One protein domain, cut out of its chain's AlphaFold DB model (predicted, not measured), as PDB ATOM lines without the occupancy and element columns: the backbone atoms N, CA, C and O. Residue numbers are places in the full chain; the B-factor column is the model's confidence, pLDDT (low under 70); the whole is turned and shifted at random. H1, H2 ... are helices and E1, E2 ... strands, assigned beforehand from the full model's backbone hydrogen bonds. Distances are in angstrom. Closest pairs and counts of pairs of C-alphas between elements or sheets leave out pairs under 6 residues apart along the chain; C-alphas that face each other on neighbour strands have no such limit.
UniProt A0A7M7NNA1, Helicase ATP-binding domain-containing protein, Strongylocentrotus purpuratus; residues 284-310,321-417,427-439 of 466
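Overview. This is residues 284 to 310, 321 to 417 and 427 to 439 of the 466 residues of the protein "Helicase ATP-binding domain-containing protein" of Strongylocentrotus purpuratus (UniProt A0A7M7NNA1). A small antiparallel ribbon of two strands, E1 and E2, sits with the short helices H3 and H6 at one end of a helical body, in which H1 and H2 run side by side in opposite ways and the helical hairpin of H4 and H5 packs on H1 through H5. Residues 305 to 310, at the end of H1 away from the ribbon, stick out, as does the loop of residues 390 to 395. The printed part has 137 residues, with six named helices and two named strands in the order H1 H2 E1 H3 H4 H5 H6 E2, and is mostly helix. It is only just loose, close to compact, with a radius of gyration of the C-alphas of 17.3 A and spans of 57 by 40 by 25 A.

Along the chain. E1 is residues 352 to 355 and E2 residues 435 to 438, where C-alpha 438 is at (11.914, 29.694, 36.784). H3 is residues 357 to 365 and H6 residues 427 to 433. H1, residues 284 to 310, begins at C-alpha 284 (8.749, 44.043, 36.761) and is 39.2 A long. H2 is residues 323 to 341, 27.1 A; H4 residues 373 to 389, 24.3 A; H5 residues 399 to 411, 18.5 A.

Arrangement. E1 and E2 are antiparallel, with N 352 and O 438 2.8 A apart, within hydrogen-bond range. H3 and H6 only just touch, with 3 pairs of C-alphas within 8 A, the closest those of Ser 357 and Thr 431, 4.9 A. H2 and H3 are near each other, with 10 pairs of C-alphas within 10 A. H1 and H2 touch at a shallow tilt of 19 degrees, opposite ways, the closest C-alphas being Val 290 and Lys 330, 5.7 A. Residues 285 to 292 of H1 alone touch H5, at a steep tilt of 63 degrees, closest at the C-alphas of Cys 289 and Gly 400, 4.7 A. The hairpin H4 and H5 touches at 26 degrees, a shallow tilt, closest at the C-alphas of Met 377 and His 405, 6.4 A. Helix packing is part aligned, part crossed: 2 of 4 touching pairs are at a shallow tilt. Every O i to N i+4 pair is within hydrogen-bond range in H1 to H5; H6 has 1 of 3, and 2 of 4 O i to N i+3 pairs.

Size, cuts and confidence. The C-alphas of Tyr 310 and His 348 are the two farthest apart, 61.2 A. Residues 311 to 320 and 418 to 426 are not printed, with C-alpha gaps of 19.6 A and 15.2 A. Of the links printed whole, none is long. Confidence is under 70 at residues 310, 347 to 350, 389 to 397, 414 to 417 and 427 to 429.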
ATOM      1  N   PHE A 284       8.521  42.640  36.411       88.44
ATOM      2  CA  PHE A 284       8.749  44.043  36.761       88.44
ATOM      3  C   PHE A 284       9.816  44.706  35.876       88.44
ATOM      4  O   PHE A 284       9.655  45.859  35.478       88.44
ATOM      5  N   ASP A 285      10.888  43.986  35.532       90.62
ATOM      6  CA  ASP A 285      11.929  44.520  34.645       90.62
ATOM      7  C   ASP A 285      11.388  44.772  33.233       90.62
ATOM      8  O   ASP A 285      11.701  45.796  32.624       90.62
ATOM      9  N   LEU A 286      10.553  43.860  32.721       91.88
ATOM     10  CA  LEU A 286       9.907  44.011  31.416       91.88
ATOM     11  C   LEU A 286       8.879  45.144  31.422       91.88
ATOM     12  O   LEU A 286       8.900  45.969  30.512       91.88
ATOM     13  N   ALA A 287       8.063  45.258  32.471       90.00
ATOM     14  CA  ALA A 287       7.137  46.374  32.643       90.00
ATOM     15  C   ALA A 287       7.880  47.724  32.640       90.00
ATOM     16  O   ALA A 287       7.484  48.650  31.933       90.00
ATOM     17  N   SER A 288       9.024  47.807  33.330       90.44
ATOM     18  CA  SER A 288       9.911  48.979  33.290       90.44
ATOM     19  C   SER A 288      10.408  49.275  31.867       90.44
ATOM     20  O   SER A 288      10.430  50.432  31.454       90.44
ATOM     21  N   CYS A 289      10.772  48.253  31.081       92.38
ATOM     22  CA  CYS A 289      11.157  48.428  29.674       92.38
ATOM     23  C   CYS A 289       9.994  48.942  28.808       92.38
ATOM     24  O   CYS A 289      10.201  49.798  27.940       92.38
ATOM     25  N   VAL A 290       8.775  48.439  29.035       92.44
ATOM     26  CA  VAL A 290       7.561  48.874  28.327       92.44
ATOM     27  C   VAL A 290       7.261  50.338  28.633       92.44
ATOM     28  O   VAL A 290       7.026  51.102  27.699       92.44
ATOM     29  N   GLU A 291       7.308  50.748  29.902       90.44
ATOM     30  CA  GLU A 291       7.088  52.140  30.316       90.44
ATOM     31  C   GLU A 291       8.129  53.093  29.710       90.44
ATOM     32  O   GLU A 291       7.769  54.123  29.135       90.44
ATOM     33  N   GLU A 292       9.417  52.734  29.780       89.88
ATOM     34  CA  GLU A 292      10.518  53.525  29.212       89.88
ATOM     35  C   GLU A 292      10.382  53.677  27.683       89.88
ATOM     36  O   GLU A 292      10.570  54.770  27.138       89.88
ATOM     37  N   THR A 293       9.989  52.604  26.985       90.75
ATOM     38  CA  THR A 293       9.765  52.614  25.529       90.75
ATOM     39  C   THR A 293       8.509  53.398  25.146       90.75
ATOM     40  O   THR A 293       8.527  54.163  24.183       90.75
ATOM     41  N   ASP A 294       7.417  53.248  25.901       90.50
ATOM     42  CA  ASP A 294       6.155  53.958  25.666       90.50
ATOM     43  C   ASP A 294       6.313  55.473  25.832       90.50
ATOM     44  O   ASP A 294       5.786  56.251  25.036       90.50
ATOM     45  N   HIS A 295       7.092  55.895  26.829       86.75
ATOM     46  CA  HIS A 295       7.426  57.300  27.024       86.75
ATOM     47  C   HIS A 295       8.185  57.878  25.818       86.75
ATOM     48  O   HIS A 295       7.860  58.975  25.358       86.75
ATOM     49  N   LEU A 296       9.175  57.151  25.283       86.69
ATOM     50  CA  LEU A 296       9.881  57.573  24.068       86.69
ATOM     51  C   LEU A 296       8.949  57.637  22.862       86.69
ATOM     52  O   LEU A 296       8.940  58.649  22.172       86.69
ATOM     53  N   LEU A 297       8.126  56.609  22.650       87.50
ATOM     54  CA  LEU A 297       7.199  56.555  21.523       87.50
ATOM     55  C   LEU A 297       6.226  57.742  21.528       87.50
ATOM     56  O   LEU A 297       6.055  58.394  20.501       87.50
ATOM     57  N   LYS A 298       5.632  58.067  22.684       86.50
ATOM     58  CA  LYS A 298       4.740  59.231  22.835       86.50
ATOM     59  C   LYS A 298       5.443  60.537  22.483       86.50
ATOM     60  O   LYS A 298       4.885  61.344  21.745       86.50
ATOM     61  N   LYS A 299       6.670  60.725  22.979       83.81
ATOM     62  CA  LYS A 299       7.472  61.922  22.712       83.81
ATOM     63  C   LYS A 299       7.831  62.041  21.229       83.81
ATOM     64  O   LYS A 299       7.715  63.129  20.679       83.81
ATOM     65  N   THR A 300       8.230  60.946  20.583       83.50
ATOM     66  CA  THR A 300       8.536  60.932  19.147       83.50
ATOM     67  C   THR A 300       7.306  61.318  18.331       83.50
ATOM     68  O   THR A 300       7.383  62.243  17.535       83.50
ATOM     69  N   VAL A 301       6.149  60.701  18.598       84.25
ATOM     70  CA  VAL A 301       4.893  61.020  17.893       84.25
ATOM     71  C   VAL A 301       4.482  62.482  18.097       84.25
ATOM     72  O   VAL A 301       4.064  63.139  17.146       84.25
ATOM     73  N   GLU A 302       4.612  63.015  19.314       83.00
ATOM     74  CA  GLU A 302       4.308  64.422  19.602       83.00
ATOM     75  C   GLU A 302       5.220  65.377  18.816       83.00
ATOM     76  O   GLU A 302       4.732  66.342  18.225       83.00
ATOM     77  N   VAL A 303       6.523  65.088  18.751       80.19
ATOM     78  CA  VAL A 303       7.491  65.872  17.969       80.19
ATOM     79  C   VAL A 303       7.175  65.802  16.474       80.19
ATOM     80  O   VAL A 303       7.134  66.847  15.827       80.19
ATOM     81  N   THR A 304       6.871  64.616  15.936       78.56
ATOM     82  CA  THR A 304       6.480  64.451  14.528       78.56
ATOM     83  C   THR A 304       5.228  65.274  14.205       78.56
ATOM     84  O   THR A 304       5.238  66.068  13.267       78.56
ATOM     85  N   MET A 305       4.183  65.201  15.041       77.88
ATOM     86  CA  MET A 305       2.950  65.984  14.857       77.88
ATOM     87  C   MET A 305       3.159  67.504  14.966       77.88
ATOM     88  O   MET A 305       2.417  68.280  14.355       77.88
ATOM     89  N   LEU A 306       4.113  67.957  15.786       75.19
ATOM     90  CA  LEU A 306       4.478  69.372  15.892       75.19
ATOM     91  C   LEU A 306       5.262  69.836  14.657       75.19
ATOM     92  O   LEU A 306       4.966  70.906  14.125       75.19
ATOM     93  N   ASN A 307       6.201  69.027  14.167       74.00
ATOM     94  CA  ASN A 307       6.962  69.329  12.956       74.00
ATOM     95  C   ASN A 307       6.043  69.445  11.731       74.00
ATOM     96  O   ASN A 307       6.144  70.423  10.985       74.00
ATOM     97  N   GLU A 308       5.083  68.526  11.585       73.75
ATOM     98  CA  GLU A 308       4.052  68.575  10.539       73.75
ATOM     99  C   GLU A 308       3.191  69.846  10.619       73.75
ATOM    100  O   GLU A 308       2.813  70.410   9.592       73.75
ATOM    101  N   ARG A 309       2.901  70.344  11.831       71.00
ATOM    102  CA  ARG A 309       2.080  71.551  12.029       71.00
ATOM    103  C   ARG A 309       2.805  72.869  11.768       71.00
ATOM    104  O   ARG A 309       2.138  73.830  11.389       71.00
ATOM    105  N   TYR A 310       4.112  72.950  12.014       65.94
ATOM    106  CA  TYR A 310       4.829  74.234  12.047       65.94
ATOM    107  C   TYR A 310       5.893  74.420  10.958       65.94
ATOM    108  O   TYR A 310       6.221  75.571  10.661       65.94
ATOM    109  N   PHE A 321      14.647  58.728  16.278       77.25
ATOM    110  CA  PHE A 321      14.006  57.423  16.398       77.25
ATOM    111  C   PHE A 321      12.868  57.232  15.391       77.25
ATOM    112  O   PHE A 321      11.989  58.080  15.270       77.25
ATOM    113  N   ASP A 322      12.818  56.051  14.775       82.31
ATOM    114  CA  ASP A 322      11.666  55.588  14.000       82.31
ATOM    115  C   ASP A 322      10.550  55.084  14.936       82.31
ATOM    116  O   ASP A 322      10.746  54.158  15.734       82.31
ATOM    117  N   ALA A 323       9.360  55.682  14.826       84.44
ATOM    118  CA  ALA A 323       8.188  55.301  15.605       84.44
ATOM    119  C   ALA A 323       7.770  53.837  15.362       84.44
ATOM    120  O   ALA A 323       7.327  53.169  16.301       84.44
ATOM    121  N   ALA A 324       7.949  53.309  14.144       84.75
ATOM    122  CA  ALA A 324       7.643  51.912  13.837       84.75
ATOM    123  C   ALA A 324       8.616  50.951  14.542       84.75
ATOM    124  O   ALA A 324       8.188  49.949  15.132       84.75
ATOM    125  N   GLY A 325       9.910  51.285  14.566       84.94
ATOM    126  CA  GLY A 325      10.924  50.565  15.339       84.94
ATOM    127  C   GLY A 325      10.624  50.538  16.844       84.94
ATOM    128  O   GLY A 325      10.648  49.470  17.461       84.94
ATOM    129  N   LEU A 326      10.257  51.683  17.432       88.75
ATOM    130  CA  LEU A 326       9.882  51.774  18.852       88.75
ATOM    131  C   LEU A 326       8.616  50.966  19.183       88.75
ATOM    132  O   LEU A 326       8.567  50.286  20.210       88.75
ATOM    133  N   ALA A 327       7.603  50.994  18.312       89.44
ATOM    134  CA  ALA A 327       6.389  50.197  18.483       89.44
ATOM    135  C   ALA A 327       6.675  48.686  18.414       89.44
ATOM    136  O   ALA A 327       6.134  47.915  19.208       89.44
ATOM    137  N   THR A 328       7.567  48.272  17.510       90.56
ATOM    138  CA  THR A 328       8.008  46.874  17.386       90.56
ATOM    139  C   THR A 328       8.732  46.410  18.648       90.56
ATOM    140  O   THR A 328       8.426  45.340  19.173       90.56
ATOM    141  N   LEU A 329       9.635  47.234  19.188       91.44
ATOM    142  CA  LEU A 329      10.335  46.931  20.435       91.44
ATOM    143  C   LEU A 329       9.377  46.854  21.634       91.44
ATOM    144  O   LEU A 329       9.479  45.941  22.451       91.44
ATOM    145  N   LYS A 330       8.404  47.771  21.720       92.94
ATOM    146  CA  LYS A 330       7.367  47.728  22.759       92.94
ATOM    147  C   LYS A 330       6.563  46.429  22.693       92.94
ATOM    148  O   LYS A 330       6.322  45.814  23.727       92.94
ATOM    149  N   LYS A 331       6.169  46.005  21.487       93.06
ATOM    150  CA  LYS A 331       5.465  44.735  21.282       93.06
ATOM    151  C   LYS A 331       6.312  43.549  21.746       93.06
ATOM    152  O   LYS A 331       5.810  42.717  22.486       93.06
ATOM    153  N   LEU A 332       7.596  43.523  21.398       94.00
ATOM    154  CA  LEU A 332       8.527  42.481  21.835       94.00
ATOM    155  C   LEU A 332       8.590  42.360  23.369       94.00
ATOM    156  O   LEU A 332       8.585  41.245  23.886       94.00
ATOM    157  N   PHE A 333       8.610  43.475  24.109       94.44
ATOM    158  CA  PHE A 333       8.595  43.427  25.577       94.44
ATOM    159  C   PHE A 333       7.275  42.906  26.154       94.44
ATOM    160  O   PHE A 333       7.309  42.134  27.110       94.44
ATOM    161  N   LEU A 334       6.137  43.293  25.568       93.06
ATOM    162  CA  LEU A 334       4.819  42.784  25.963       93.06
ATOM    163  C   LEU A 334       4.696  41.282  25.692       93.06
ATOM    164  O   LEU A 334       4.260  40.537  26.566       93.06
ATOM    165  N   ASP A 335       5.149  40.833  24.519       92.69
ATOM    166  CA  ASP A 335       5.155  39.420  24.159       92.69
ATOM    167  C   ASP A 335       6.035  38.638  25.159       92.69
ATOM    168  O   ASP A 335       5.610  37.608  25.679       92.69
ATOM    169  N   LEU A 336       7.227  39.138  25.516       92.31
ATOM    170  CA  LEU A 336       8.072  38.516  26.549       92.31
ATOM    171  C   LEU A 336       7.380  38.436  27.916       92.31
ATOM    172  O   LEU A 336       7.496  37.417  28.599       92.31
ATOM    173  N   GLU A 337       6.680  39.492  28.330       90.69
ATOM    174  CA  GLU A 337       5.964  39.531  29.607       90.69
ATOM    175  C   GLU A 337       4.835  38.494  29.638       90.69
ATOM    176  O   GLU A 337       4.715  37.739  30.609       90.69
ATOM    177  N   GLU A 338       4.076  38.381  28.546       90.06
ATOM    178  CA  GLU A 338       3.038  37.365  28.377       90.06
ATOM    179  C   GLU A 338       3.631  35.952  28.478       90.06
ATOM    180  O   GLU A 338       3.137  35.127  29.256       90.06
ATOM    181  N   HIS A 339       4.751  35.686  27.797       87.94
ATOM    182  CA  HIS A 339       5.429  34.390  27.871       87.94
ATOM    183  C   HIS A 339       5.903  34.067  29.296       87.94
ATOM    184  O   HIS A 339       5.703  32.938  29.749       87.94
ATOM    185  N   ILE A 340       6.464  35.031  30.039       86.62
ATOM    186  CA  ILE A 340       6.843  34.825  31.450       86.62
ATOM    187  C   ILE A 340       5.613  34.529  32.316       86.62
ATOM    188  O   ILE A 340       5.659  33.637  33.164       86.62
ATOM    189  N   SER A 341       4.504  35.238  32.095       83.50
ATOM    190  CA  SER A 341       3.266  35.041  32.859       83.50
ATOM    191  C   SER A 341       2.591  33.689  32.588       83.50
ATOM    192  O   SER A 341       1.900  33.158  33.455       83.50
ATOM    193  N   SER A 342       2.832  33.098  31.412       86.19
ATOM    194  CA  SER A 342       2.244  31.817  31.001       86.19
ATOM    195  C   SER A 342       2.817  30.594  31.736       86.19
ATOM    196  O   SER A 342       2.242  29.500  31.673       86.19
ATOM    197  N   PHE A 343       3.943  30.741  32.446       83.38
ATOM    198  CA  PHE A 343       4.559  29.629  33.168       83.38
ATOM    199  C   PHE A 343       3.746  29.238  34.406       83.38
ATOM    200  O   PHE A 343       3.819  29.866  35.460       83.38
ATOM    201  N   ASN A 344       3.035  28.114  34.310       74.44
ATOM    202  CA  ASN A 344       2.367  27.494  35.451       74.44
ATOM    203  C   ASN A 344       3.384  26.775  36.350       74.44
ATOM    204  O   ASN A 344       3.846  25.675  36.034       74.44
ATOM    205  N   ILE A 345       3.724  27.391  37.483       78.44
ATOM    206  CA  ILE A 345       4.580  26.792  38.512       78.44
ATOM    207  C   ILE A 345       3.679  26.090  39.540       78.44
ATOM    208  O   ILE A 345       2.779  26.729  40.084       78.44
ATOM    209  N   PRO A 346       3.884  24.793  39.833       73.88
ATOM    210  CA  PRO A 346       3.111  24.102  40.861       73.88
ATOM    211  C   PRO A 346       3.249  24.796  42.227       73.88
ATOM    212  O   PRO A 346       4.372  24.993  42.695       73.88
ATOM    213  N   ASN A 347       2.119  25.084  42.888       63.66
ATOM    214  CA  ASN A 347       1.994  25.846  44.149       63.66
ATOM    215  C   ASN A 347       2.827  25.327  45.351       63.66
ATOM    216  O   ASN A 347       2.847  25.966  46.399       63.66
ATOM    217  N   HIS A 348       3.505  24.182  45.220       60.06
ATOM    218  CA  HIS A 348       4.308  23.536  46.269       60.06
ATOM    219  C   HIS A 348       5.735  23.171  45.822       60.06
ATOM    220  O   HIS A 348       6.375  22.324  46.440       60.06
ATOM    221  N   SER A 349       6.229  23.765  44.734       65.44
ATOM    222  CA  SER A 349       7.589  23.534  44.232       65.44
ATOM    223  C   SER A 349       8.430  24.808  44.311       65.44
ATOM    224  O   SER A 349       7.923  25.886  44.015       65.44
ATOM    225  N   ASP A 350       9.727  24.682  44.619       69.50
ATOM    226  CA  ASP A 350      10.731  25.770  44.602       69.50
ATOM    227  C   ASP A 350      11.032  26.313  43.177       69.50
ATOM    228  O   ASP A 350      12.106  26.865  42.902       69.50
ATOM    229  N   GLY A 351      10.095  26.130  42.240       82.50
ATOM    230  CA  GLY A 351      10.195  26.466  40.827       82.50
ATOM    231  C   GLY A 351      10.527  25.295  39.900       82.50
ATOM    232  O   GLY A 351      10.638  24.137  40.300       82.50
ATOM    233  N   ILE A 352      10.699  25.620  38.618       87.81
ATOM    234  CA  ILE A 352      11.029  24.687  37.536       87.81
ATOM    235  C   ILE A 352      12.447  24.985  37.050       87.81
ATOM    236  O   ILE A 352      12.831  26.137  36.870       87.81
ATOM    237  N   THR A 353      13.235  23.939  36.807       90.06
ATOM    238  CA  THR A 353      14.568  24.063  36.205       90.06
ATOM    239  C   THR A 353      14.546  23.512  34.784       90.06
ATOM    240  O   THR A 353      14.074  22.398  34.556       90.06
ATOM    241  N   LYS A 354      15.066  24.282  33.829       89.19
ATOM    242  CA  LYS A 354      15.160  23.931  32.409       89.19
ATOM    243  C   LYS A 354      16.632  23.870  31.961       89.19
ATOM    244  O   LYS A 354      17.487  24.509  32.584       89.19
ATOM    245  N   PRO A 355      16.953  23.088  30.911       89.75
ATOM    246  CA  PRO A 355      18.302  23.047  30.348       89.75
ATOM    247  C   PRO A 355      18.690  24.399  29.740       89.75
ATOM    248  O   PRO A 355      17.826  25.192  29.373       89.75
ATOM    249  N   GLY A 356      19.989  24.645  29.571       84.88
ATOM    250  CA  GLY A 356      20.491  25.895  28.999       84.88
ATOM    251  C   GLY A 356      20.069  26.173  27.553       84.88
ATOM    252  O   GLY A 356      20.178  27.312  27.127       84.88
ATOM    253  N   SER A 357      19.552  25.199  26.789       87.50
ATOM    254  CA  SER A 357      18.969  25.470  25.458       87.50
ATOM    255  C   SER A 357      17.715  26.338  25.534       87.50
ATOM    256  O   SER A 357      17.469  27.156  24.649       87.50
ATOM    257  N   PHE A 358      16.978  26.220  26.640       89.62
ATOM    258  CA  PHE A 358      15.701  26.884  26.846       89.62
ATOM    259  C   PHE A 358      15.806  28.410  26.781       89.62
ATOM    260  O   PHE A 358      14.883  29.058  26.309       89.62
ATOM    261  N   ILE A 359      16.931  28.996  27.206       89.12
ATOM    262  CA  ILE A 359      17.138  30.452  27.156       89.12
ATOM    263  C   ILE A 359      17.100  30.979  25.714       89.12
ATOM    264  O   ILE A 359      16.506  32.018  25.446       89.12
ATOM    265  N   PHE A 360      17.677  30.229  24.772       87.75
ATOM    266  CA  PHE A 360      17.709  30.590  23.359       87.75
ATOM    267  C   PHE A 360      16.354  30.337  22.701       87.75
ATOM    268  O   PHE A 360      15.903  31.163  21.915       87.75
ATOM    269  N   GLU A 361      15.693  29.233  23.054       88.62
ATOM    270  CA  GLU A 361      14.327  28.932  22.611       88.62
ATOM    271  C   GLU A 361      13.359  30.038  23.057       88.62
ATOM    272  O   GLU A 361      12.627  30.579  22.232       88.62
ATOM    273  N   PHE A 362      13.433  30.446  24.325       89.44
ATOM    274  CA  PHE A 362      12.621  31.511  24.910       89.44
ATOM    275  C   PHE A 362      12.798  32.846  24.175       89.44
ATOM    276  O   PHE A 362      11.825  33.433  23.715       89.44
ATOM    277  N   PHE A 363      14.037  33.305  23.977       90.75
ATOM    278  CA  PHE A 363      14.284  34.548  23.238       90.75
ATOM    279  C   PHE A 363      13.923  34.444  21.745       90.75
ATOM    280  O   PHE A 363      13.456  35.418  21.152       90.75
ATOM    281  N   SER A 364      14.060  33.265  21.130       89.19
ATOM    282  CA  SER A 364      13.706  33.073  19.719       89.19
ATOM    283  C   SER A 364      12.204  33.206  19.440       89.19
ATOM    284  O   SER A 364      11.840  33.619  18.339       89.19
ATOM    285  N   GLN A 365      11.340  32.936  20.429       88.50
ATOM    286  CA  GLN A 365       9.881  33.093  20.308       88.50
ATOM    287  C   GLN A 365       9.472  34.542  20.016       88.50
ATOM    288  O   GLN A 365       8.494  34.772  19.310       88.50
ATOM    289  N   VAL A 366      10.262  35.510  20.488       89.38
ATOM    290  CA  VAL A 366      10.066  36.948  20.236       89.38
ATOM    291  C   VAL A 366      11.063  37.506  19.211       89.38
ATOM    292  O   VAL A 366      11.358  38.698  19.193       89.38
ATOM    293  N   ASN A 367      11.604  36.637  18.348       87.44
ATOM    294  CA  ASN A 367      12.558  36.977  17.288       87.44
ATOM    295  C   ASN A 367      13.894  37.577  17.782       87.44
ATOM    296  O   ASN A 367      14.575  38.297  17.048       87.44
ATOM    297  N   ILE A 368      14.314  37.264  19.011       88.38
ATOM    298  CA  ILE A 368      15.649  37.611  19.509       88.38
ATOM    299  C   ILE A 368      16.574  36.421  19.280       88.38
ATOM    300  O   ILE A 368      16.488  35.387  19.942       88.38
ATOM    301  N   ASN A 369      17.481  36.570  18.322       87.31
ATOM    302  CA  ASN A 369      18.421  35.529  17.946       87.31
ATOM    303  C   ASN A 369      19.782  36.126  17.557       87.31
ATOM    304  O   ASN A 369      20.051  37.320  17.685       87.31
ATOM    305  N   ALA A 370      20.683  35.264  17.098       80.38
ATOM    306  CA  ALA A 370      22.060  35.631  16.815       80.38
ATOM    307  C   ALA A 370      22.225  36.598  15.621       80.38
ATOM    308  O   ALA A 370      23.296  37.199  15.511       80.38
ATOM    309  N   GLU A 371      21.210  36.718  14.760       82.81
ATOM    310  CA  GLU A 371      21.157  37.604  13.592       82.81
ATOM    311  C   GLU A 371      20.546  38.959  13.975       82.81
ATOM    312  O   GLU A 371      21.143  39.999  13.705       82.81
ATOM    313  N   THR A 372      19.425  38.949  14.704       86.12
ATOM    314  CA  THR A 372      18.683  40.163  15.089       86.12
ATOM    315  C   THR A 372      19.287  40.911  16.279       86.12
ATOM    316  O   THR A 372      19.045  42.107  16.454       86.12
ATOM    317  N   LYS A 373      20.123  40.254  17.101       85.69
ATOM    318  CA  LYS A 373      20.666  40.863  18.329       85.69
ATOM    319  C   LYS A 373      21.414  42.177  18.096       85.69
ATOM    320  O   LYS A 373      21.359  43.051  18.949       85.69
ATOM    321  N   ASN A 374      22.152  42.319  16.992       86.69
ATOM    322  CA  ASN A 374      23.026  43.480  16.803       86.69
ATOM    323  C   ASN A 374      22.197  44.750  16.579       86.69
ATOM    324  O   ASN A 374      22.513  45.792  17.149       86.69
ATOM    325  N   GLU A 375      21.123  44.641  15.799       87.44
ATOM    326  CA  GLU A 375      20.184  45.735  15.547       87.44
ATOM    327  C   GLU A 375      19.441  46.121  16.830       87.44
ATOM    328  O   GLU A 375      19.399  47.299  17.190       87.44
ATOM    329  N   LEU A 376      18.954  45.125  17.583       90.44
ATOM    330  CA  LEU A 376      18.316  45.335  18.884       90.44
ATOM    331  C   LEU A 376      19.244  46.070  19.862       90.44
ATOM    332  O   LEU A 376      18.844  47.049  20.487       90.44
ATOM    333  N   MET A 377      20.498  45.631  19.974       89.62
ATOM    334  CA  MET A 377      21.477  46.233  20.881       89.62
ATOM    335  C   MET A 377      21.797  47.683  20.507       89.62
ATOM    336  O   MET A 377      21.865  48.535  21.390       89.62
ATOM    337  N   GLN A 378      21.931  47.988  19.212       89.00
ATOM    338  CA  GLN A 378      22.137  49.362  18.745       89.00
ATOM    339  C   GLN A 378      20.933  50.260  19.054       89.00
ATOM    340  O   GLN A 378      21.118  51.405  19.471       89.00
ATOM    341  N   LEU A 379      19.708  49.756  18.874       89.75
ATOM    342  CA  LEU A 379      18.493  50.499  19.207       89.75
ATOM    343  C   LEU A 379      18.414  50.786  20.715       89.75
ATOM    344  O   LEU A 379      18.212  51.936  21.105       89.75
ATOM    345  N   LEU A 380      18.657  49.775  21.556       90.62
ATOM    346  CA  LEU A 380      18.683  49.925  23.014       90.62
ATOM    347  C   LEU A 380      19.732  50.953  23.460       90.62
ATOM    348  O   LEU A 380      19.421  51.827  24.263       90.62
ATOM    349  N   GLU A 381      20.953  50.912  22.916       87.94
ATOM    350  CA  GLU A 381      22.006  51.882  23.254       87.94
ATOM    351  C   GLU A 381      21.617  53.322  22.910       87.94
ATOM    352  O   GLU A 381      21.829  54.229  23.723       87.94
ATOM    353  N   LYS A 382      21.012  53.535  21.734       86.50
ATOM    354  CA  LYS A 382      20.497  54.851  21.329       86.50
ATOM    355  C   LYS A 382      19.415  55.339  22.293       86.50
ATOM    356  O   LYS A 382      19.505  56.463  22.787       86.50
ATOM    357  N   MET A 383      18.440  54.487  22.620       87.19
ATOM    358  CA  MET A 383      17.344  54.823  23.537       87.19
ATOM    359  C   MET A 383      17.851  55.168  24.939       87.19
ATOM    360  O   MET A 383      17.477  56.202  25.494       87.19
ATOM    361  N   ILE A 384      18.743  54.344  25.497       86.38
ATOM    362  CA  ILE A 384      19.330  54.560  26.825       86.38
ATOM    363  C   ILE A 384      20.108  55.885  26.862       86.38
ATOM    364  O   ILE A 384      19.987  56.651  27.825       86.38
ATOM    365  N   SER A 385      20.876  56.186  25.808       81.94
ATOM    366  CA  SER A 385      21.604  57.452  25.674       81.94
ATOM    367  C   SER A 385      20.651  58.654  25.655       81.94
ATOM    368  O   SER A 385      20.823  59.586  26.444       81.94
ATOM    369  N   HIS A 386      19.601  58.620  24.824       82.06
ATOM    370  CA  HIS A 386      18.632  59.717  24.721       82.06
ATOM    371  C   HIS A 386      17.875  59.948  26.036       82.06
ATOM    372  O   HIS A 386      17.790  61.077  26.531       82.06
ATOM    373  N   LEU A 387      17.367  58.874  26.647       79.62
ATOM    374  CA  LEU A 387      16.632  58.943  27.908       79.62
ATOM    375  C   LEU A 387      17.486  59.485  29.054       79.62
ATOM    376  O   LEU A 387      17.001  60.276  29.865       79.62
ATOM    377  N   THR A 388      18.766  59.115  29.104       75.81
ATOM    378  CA  THR A 388      19.670  59.614  30.146       75.81
ATOM    379  C   THR A 388      20.016  61.096  29.957       75.81
ATOM    380  O   THR A 388      20.233  61.803  30.942       75.81
ATOM    381  N   ASN A 389      20.033  61.588  28.714       69.31
ATOM    382  CA  ASN A 389      20.394  62.972  28.390       69.31
ATOM    383  C   ASN A 389      19.228  63.964  28.503       69.31
ATOM    384  O   ASN A 389      19.456  65.150  28.740       69.31
ATOM    385  N   SER A 390      17.984  63.504  28.354       67.69
ATOM    386  CA  SER A 390      16.793  64.352  28.472       67.69
ATOM    387  C   SER A 390      16.660  64.898  29.900       67.69
ATOM    388  O   SER A 390      16.590  64.130  30.852       67.69
ATOM    389  N   SER A 391      16.592  66.216  30.089       51.97
ATOM    390  CA  SER A 391      16.628  66.922  31.389       51.97
ATOM    391  C   SER A 391      15.327  66.882  32.219       51.97
ATOM    392  O   SER A 391      15.205  67.594  33.213       51.97
ATOM    393  N   THR A 392      14.350  66.042  31.863       53.38
ATOM    394  CA  THR A 392      13.033  65.968  32.531       53.38
ATOM    395  C   THR A 392      13.093  65.317  33.929       53.38
ATOM    396  O   THR A 392      14.057  64.651  34.273       53.38
ATOM    397  N   VAL A 393      12.097  65.503  34.796       47.69
ATOM    398  CA  VAL A 393      12.188  65.236  36.258       47.69
ATOM    399  C   VAL A 393      12.000  63.751  36.662       47.69
ATOM    400  O   VAL A 393      11.782  63.433  37.825       47.69
ATOM    401  N   PHE A 394      12.115  62.791  35.741       46.50
ATOM    402  CA  PHE A 394      11.953  61.372  36.090       46.50
ATOM    403  C   PHE A 394      13.206  60.785  36.761       46.50
ATOM    404  O   PHE A 394      14.303  60.811  36.206       46.50
ATOM    405  N   HIS A 395      13.047  60.234  37.964       48.28
ATOM    406  CA  HIS A 395      14.050  59.379  38.598       48.28
ATOM    407  C   HIS A 395      14.075  58.011  37.871       48.28
ATOM    408  O   HIS A 395      13.016  57.499  37.531       48.28
ATOM    409  N   ASN A 396      15.261  57.423  37.630       57.59
ATOM    410  CA  ASN A 396      15.493  56.104  36.978       57.59
ATOM    411  C   ASN A 396      15.290  55.981  35.448       57.59
ATOM    412  O   ASN A 396      14.851  54.946  34.969       57.59
ATOM    413  N   LYS A 397      15.682  56.984  34.656       65.12
ATOM    414  CA  LYS A 397      15.305  57.128  33.230       65.12
ATOM    415  C   LYS A 397      15.629  56.019  32.212       65.12
ATOM    416  O   LYS A 397      15.232  56.189  31.073       65.12
ATOM    417  N   ALA A 398      16.336  54.943  32.523       78.00
ATOM    418  CA  ALA A 398      16.642  53.900  31.528       78.00
ATOM    419  C   ALA A 398      17.074  52.583  32.192       78.00
ATOM    420  O   ALA A 398      17.933  51.862  31.680       78.00
ATOM    421  N   ALA A 399      16.609  52.341  33.420       82.81
ATOM    422  CA  ALA A 399      17.113  51.238  34.228       82.81
ATOM    423  C   ALA A 399      16.636  49.885  33.683       82.81
ATOM    424  O   ALA A 399      17.427  48.940  33.656       82.81
ATOM    425  N   GLY A 400      15.388  49.818  33.209       87.75
ATOM    426  CA  GLY A 400      14.815  48.628  32.587       87.75
ATOM    427  C   GLY A 400      15.545  48.283  31.293       87.75
ATOM    428  O   GLY A 400      16.122  47.200  31.174       87.75
ATOM    429  N   LEU A 401      15.612  49.239  30.360       90.94
ATOM    430  CA  LEU A 401      16.269  49.050  29.065       90.94
ATOM    431  C   LEU A 401      17.756  48.707  29.208       90.94
ATOM    432  O   LEU A 401      18.255  47.844  28.486       90.94
ATOM    433  N   GLN A 402      18.467  49.325  30.161       89.00
ATOM    434  CA  GLN A 402      19.857  48.963  30.443       89.00
ATOM    435  C   GLN A 402      19.976  47.521  30.938       89.00
ATOM    436  O   GLN A 402      20.835  46.786  30.454       89.00
ATOM    437  N   LYS A 403      19.131  47.111  31.890       90.12
ATOM    438  CA  LYS A 403      19.160  45.741  32.408       90.12
ATOM    439  C   LYS A 403      18.906  44.737  31.287       90.12
ATOM    440  O   LYS A 403      19.622  43.745  31.185       90.12
ATOM    441  N   PHE A 404      17.945  45.017  30.410       93.19
ATOM    442  CA  PHE A 404      17.666  44.163  29.262       93.19
ATOM    443  C   PHE A 404      18.837  44.103  28.266       93.19
ATOM    444  O   PHE A 404      19.210  43.020  27.823       93.19
ATOM    445  N   HIS A 405      19.483  45.237  27.972       91.31
ATOM    446  CA  HIS A 405      20.708  45.289  27.156       91.31
ATOM    447  C   HIS A 405      21.831  44.412  27.736       91.31
ATOM    448  O   HIS A 405      22.466  43.641  27.010       91.31
ATOM    449  N   ASP A 406      22.046  44.464  29.053       88.25
ATOM    450  CA  ASP A 406      23.053  43.636  29.722       88.25
ATOM    451  C   ASP A 406      22.690  42.139  29.673       88.25
ATOM    452  O   ASP A 406      23.564  41.313  29.408       88.25
ATOM    453  N   ILE A 407      21.407  41.780  29.806       91.44
ATOM    454  CA  ILE A 407      20.924  40.396  29.648       91.44
ATOM    455  C   ILE A 407      21.225  39.863  28.245       91.44
ATOM    456  O   ILE A 407      21.837  38.804  28.105       91.44
ATOM    457  N   ILE A 408      20.852  40.603  27.196       90.38
ATOM    458  CA  ILE A 408      21.120  40.193  25.809       90.38
ATOM    459  C   ILE A 408      22.628  40.093  25.551       90.38
ATOM    460  O   ILE A 408      23.076  39.180  24.848       90.38
ATOM    461  N   THR A 409      23.427  40.972  26.167       86.50
ATOM    462  CA  THR A 409      24.891  40.873  26.124       86.50
ATOM    463  C   THR A 409      25.363  39.546  26.706       86.50
ATOM    464  O   THR A 409      26.124  38.854  26.037       86.50
ATOM    465  N   ILE A 410      24.911  39.161  27.903       86.12
ATOM    466  CA  ILE A 410      25.325  37.918  28.574       86.12
ATOM    467  C   ILE A 410      24.918  36.697  27.737       86.12
ATOM    468  O   ILE A 410      25.776  35.917  27.322       86.12
ATOM    469  N   VAL A 411      23.630  36.582  27.394       86.62
ATOM    470  CA  VAL A 411      23.056  35.426  26.678       86.62
ATOM    471  C   VAL A 411      23.771  35.165  25.351       86.62
ATOM    472  O   VAL A 411      24.052  34.019  25.000       86.62
ATOM    473  N   PHE A 412      24.073  36.229  24.604       82.62
ATOM    474  CA  PHE A 412      24.643  36.139  23.260       82.62
ATOM    475  C   PHE A 412      26.119  36.555  23.185       82.62
ATOM    476  O   PHE A 412      26.611  36.845  22.079       82.62
ATOM    477  N   SER A 413      26.831  36.587  24.316       74.19
ATOM    478  CA  SER A 413      28.281  36.800  24.361       74.19
ATOM    479  C   SER A 413      28.970  35.682  23.585       74.19
ATOM    480  O   SER A 413      28.931  34.532  23.991       74.19
ATOM    481  N   ARG A 414      29.576  35.993  22.431       61.06
ATOM    482  CA  ARG A 414      30.279  35.009  21.576       61.06
ATOM    483  C   ARG A 414      31.780  34.914  21.875       61.06
ATOM    484  O   ARG A 414      32.524  34.363  21.065       61.06
ATOM    485  N   ASP A 415      32.234  35.474  22.991       53.62
ATOM    486  CA  ASP A 415      33.648  35.458  23.354       53.62
ATOM    487  C   ASP A 415      34.031  34.043  23.821       53.62
ATOM    488  O   ASP A 415      33.697  33.613  24.922       53.62
ATOM    489  N   GLY A 416      34.701  33.284  22.946       48.72
ATOM    490  CA  GLY A 416      35.447  32.099  23.364       48.72
ATOM    491  C   GLY A 416      36.612  32.489  24.289       48.72
ATOM    492  O   GLY A 416      36.984  33.666  24.333       48.72
ATOM    493  N   PRO A 417      37.207  31.534  25.026       45.38
ATOM    494  CA  PRO A 417      38.386  31.805  25.843       45.38
ATOM    495  C   PRO A 417      39.497  32.435  24.986       45.38
ATOM    496  O   PRO A 417      39.846  31.931  23.915       45.38
ATOM    497  N   ALA A 427      25.691  28.419  19.253       60.88
ATOM    498  CA  ALA A 427      24.639  28.444  20.279       60.88
ATOM    499  C   ALA A 427      24.499  27.085  20.998       60.88
ATOM    500  O   ALA A 427      24.339  27.040  22.212       60.88
ATOM    501  N   SER A 428      24.690  25.977  20.270       62.47
ATOM    502  CA  SER A 428      24.706  24.613  20.819       62.47
ATOM    503  C   SER A 428      25.808  24.397  21.869       62.47
ATOM    504  O   SER A 428      25.567  23.784  22.909       62.47
ATOM    505  N   GLN A 429      27.002  24.960  21.666       69.94
ATOM    506  CA  GLN A 429      28.099  24.881  22.637       69.94
ATOM    507  C   GLN A 429      27.851  25.767  23.866       69.94
ATOM    508  O   GLN A 429      28.228  25.376  24.969       69.94
ATOM    509  N   MET A 430      27.169  26.906  23.692       71.94
ATOM    510  CA  MET A 430      26.802  27.827  24.778       71.94
ATOM    511  C   MET A 430      25.800  27.215  25.764       71.94
ATOM    512  O   MET A 430      25.887  27.466  26.964       71.94
ATOM    513  N   THR A 431      24.885  26.360  25.288       76.56
ATOM    514  CA  THR A 431      23.846  25.736  26.133       76.56
ATOM    515  C   THR A 431      24.393  24.965  27.337       76.56
ATOM    516  O   THR A 431      23.699  24.834  28.340       76.56
ATOM    517  N   LYS A 432      25.638  24.476  27.266       78.50
ATOM    518  CA  LYS A 432      26.282  23.707  28.342       78.50
ATOM    519  C   LYS A 432      26.663  24.557  29.554       78.50
ATOM    520  O   LYS A 432      26.877  23.997  30.624       78.50
ATOM    521  N   TYR A 433      26.756  25.875  29.383       77.56
ATOM    522  CA  TYR A 433      27.171  26.811  30.431       77.56
ATOM    523  C   TYR A 433      25.993  27.474  31.148       77.56
ATOM    524  O   TYR A 433      26.200  28.159  32.143       77.56
ATOM    525  N   TYR A 434      24.763  27.255  30.673       82.31
ATOM    526  CA  TYR A 434      23.564  27.849  31.250       82.31
ATOM    527  C   TYR A 434      22.669  26.810  31.915       82.31
ATOM    528  O   TYR A 434      22.500  25.682  31.446       82.31
ATOM    529  N   LYS A 435      22.017  27.244  32.992       88.56
ATOM    530  CA  LYS A 435      20.921  26.536  33.642       88.56
ATOM    531  C   LYS A 435      19.834  27.551  33.958       88.56
ATOM    532  O   LYS A 435      20.118  28.577  34.566       88.56
ATOM    533  N   VAL A 436      18.608  27.285  33.515       89.75
ATOM    534  CA  VAL A 436      17.509  28.246  33.658       89.75
ATOM    535  C   VAL A 436      16.625  27.823  34.817       89.75
ATOM    536  O   VAL A 436      16.121  26.699  34.848       89.75
ATOM    537  N   HIS A 437      16.429  28.731  35.767       90.31
ATOM    538  CA  HIS A 437      15.571  28.534  36.926       90.31
ATOM    539  C   HIS A 437      14.381  29.488  36.842       90.31
ATOM    540  O   HIS A 437      14.561  30.698  36.773       90.31
ATOM    541  N   ILE A 438      13.167  28.940  36.855       89.25
ATOM    542  CA  ILE A 438      11.914  29.694  36.784       89.25
ATOM    543  C   ILE A 438      11.217  29.545  38.132       89.25
ATOM    544  O   ILE A 438      10.901  28.428  38.541       89.25
ATOM    545  N   ARG A 439      11.005  30.654  38.842       87.81
ATOM    546  CA  ARG A 439      10.429  30.670  40.194       87.81
ATOM    547  C   ARG A 439       9.365  31.749  40.302       87.81
ATOM    548  O   ARG A 439       9.517  32.818  39.715       87.81
TER     549      ARG A 439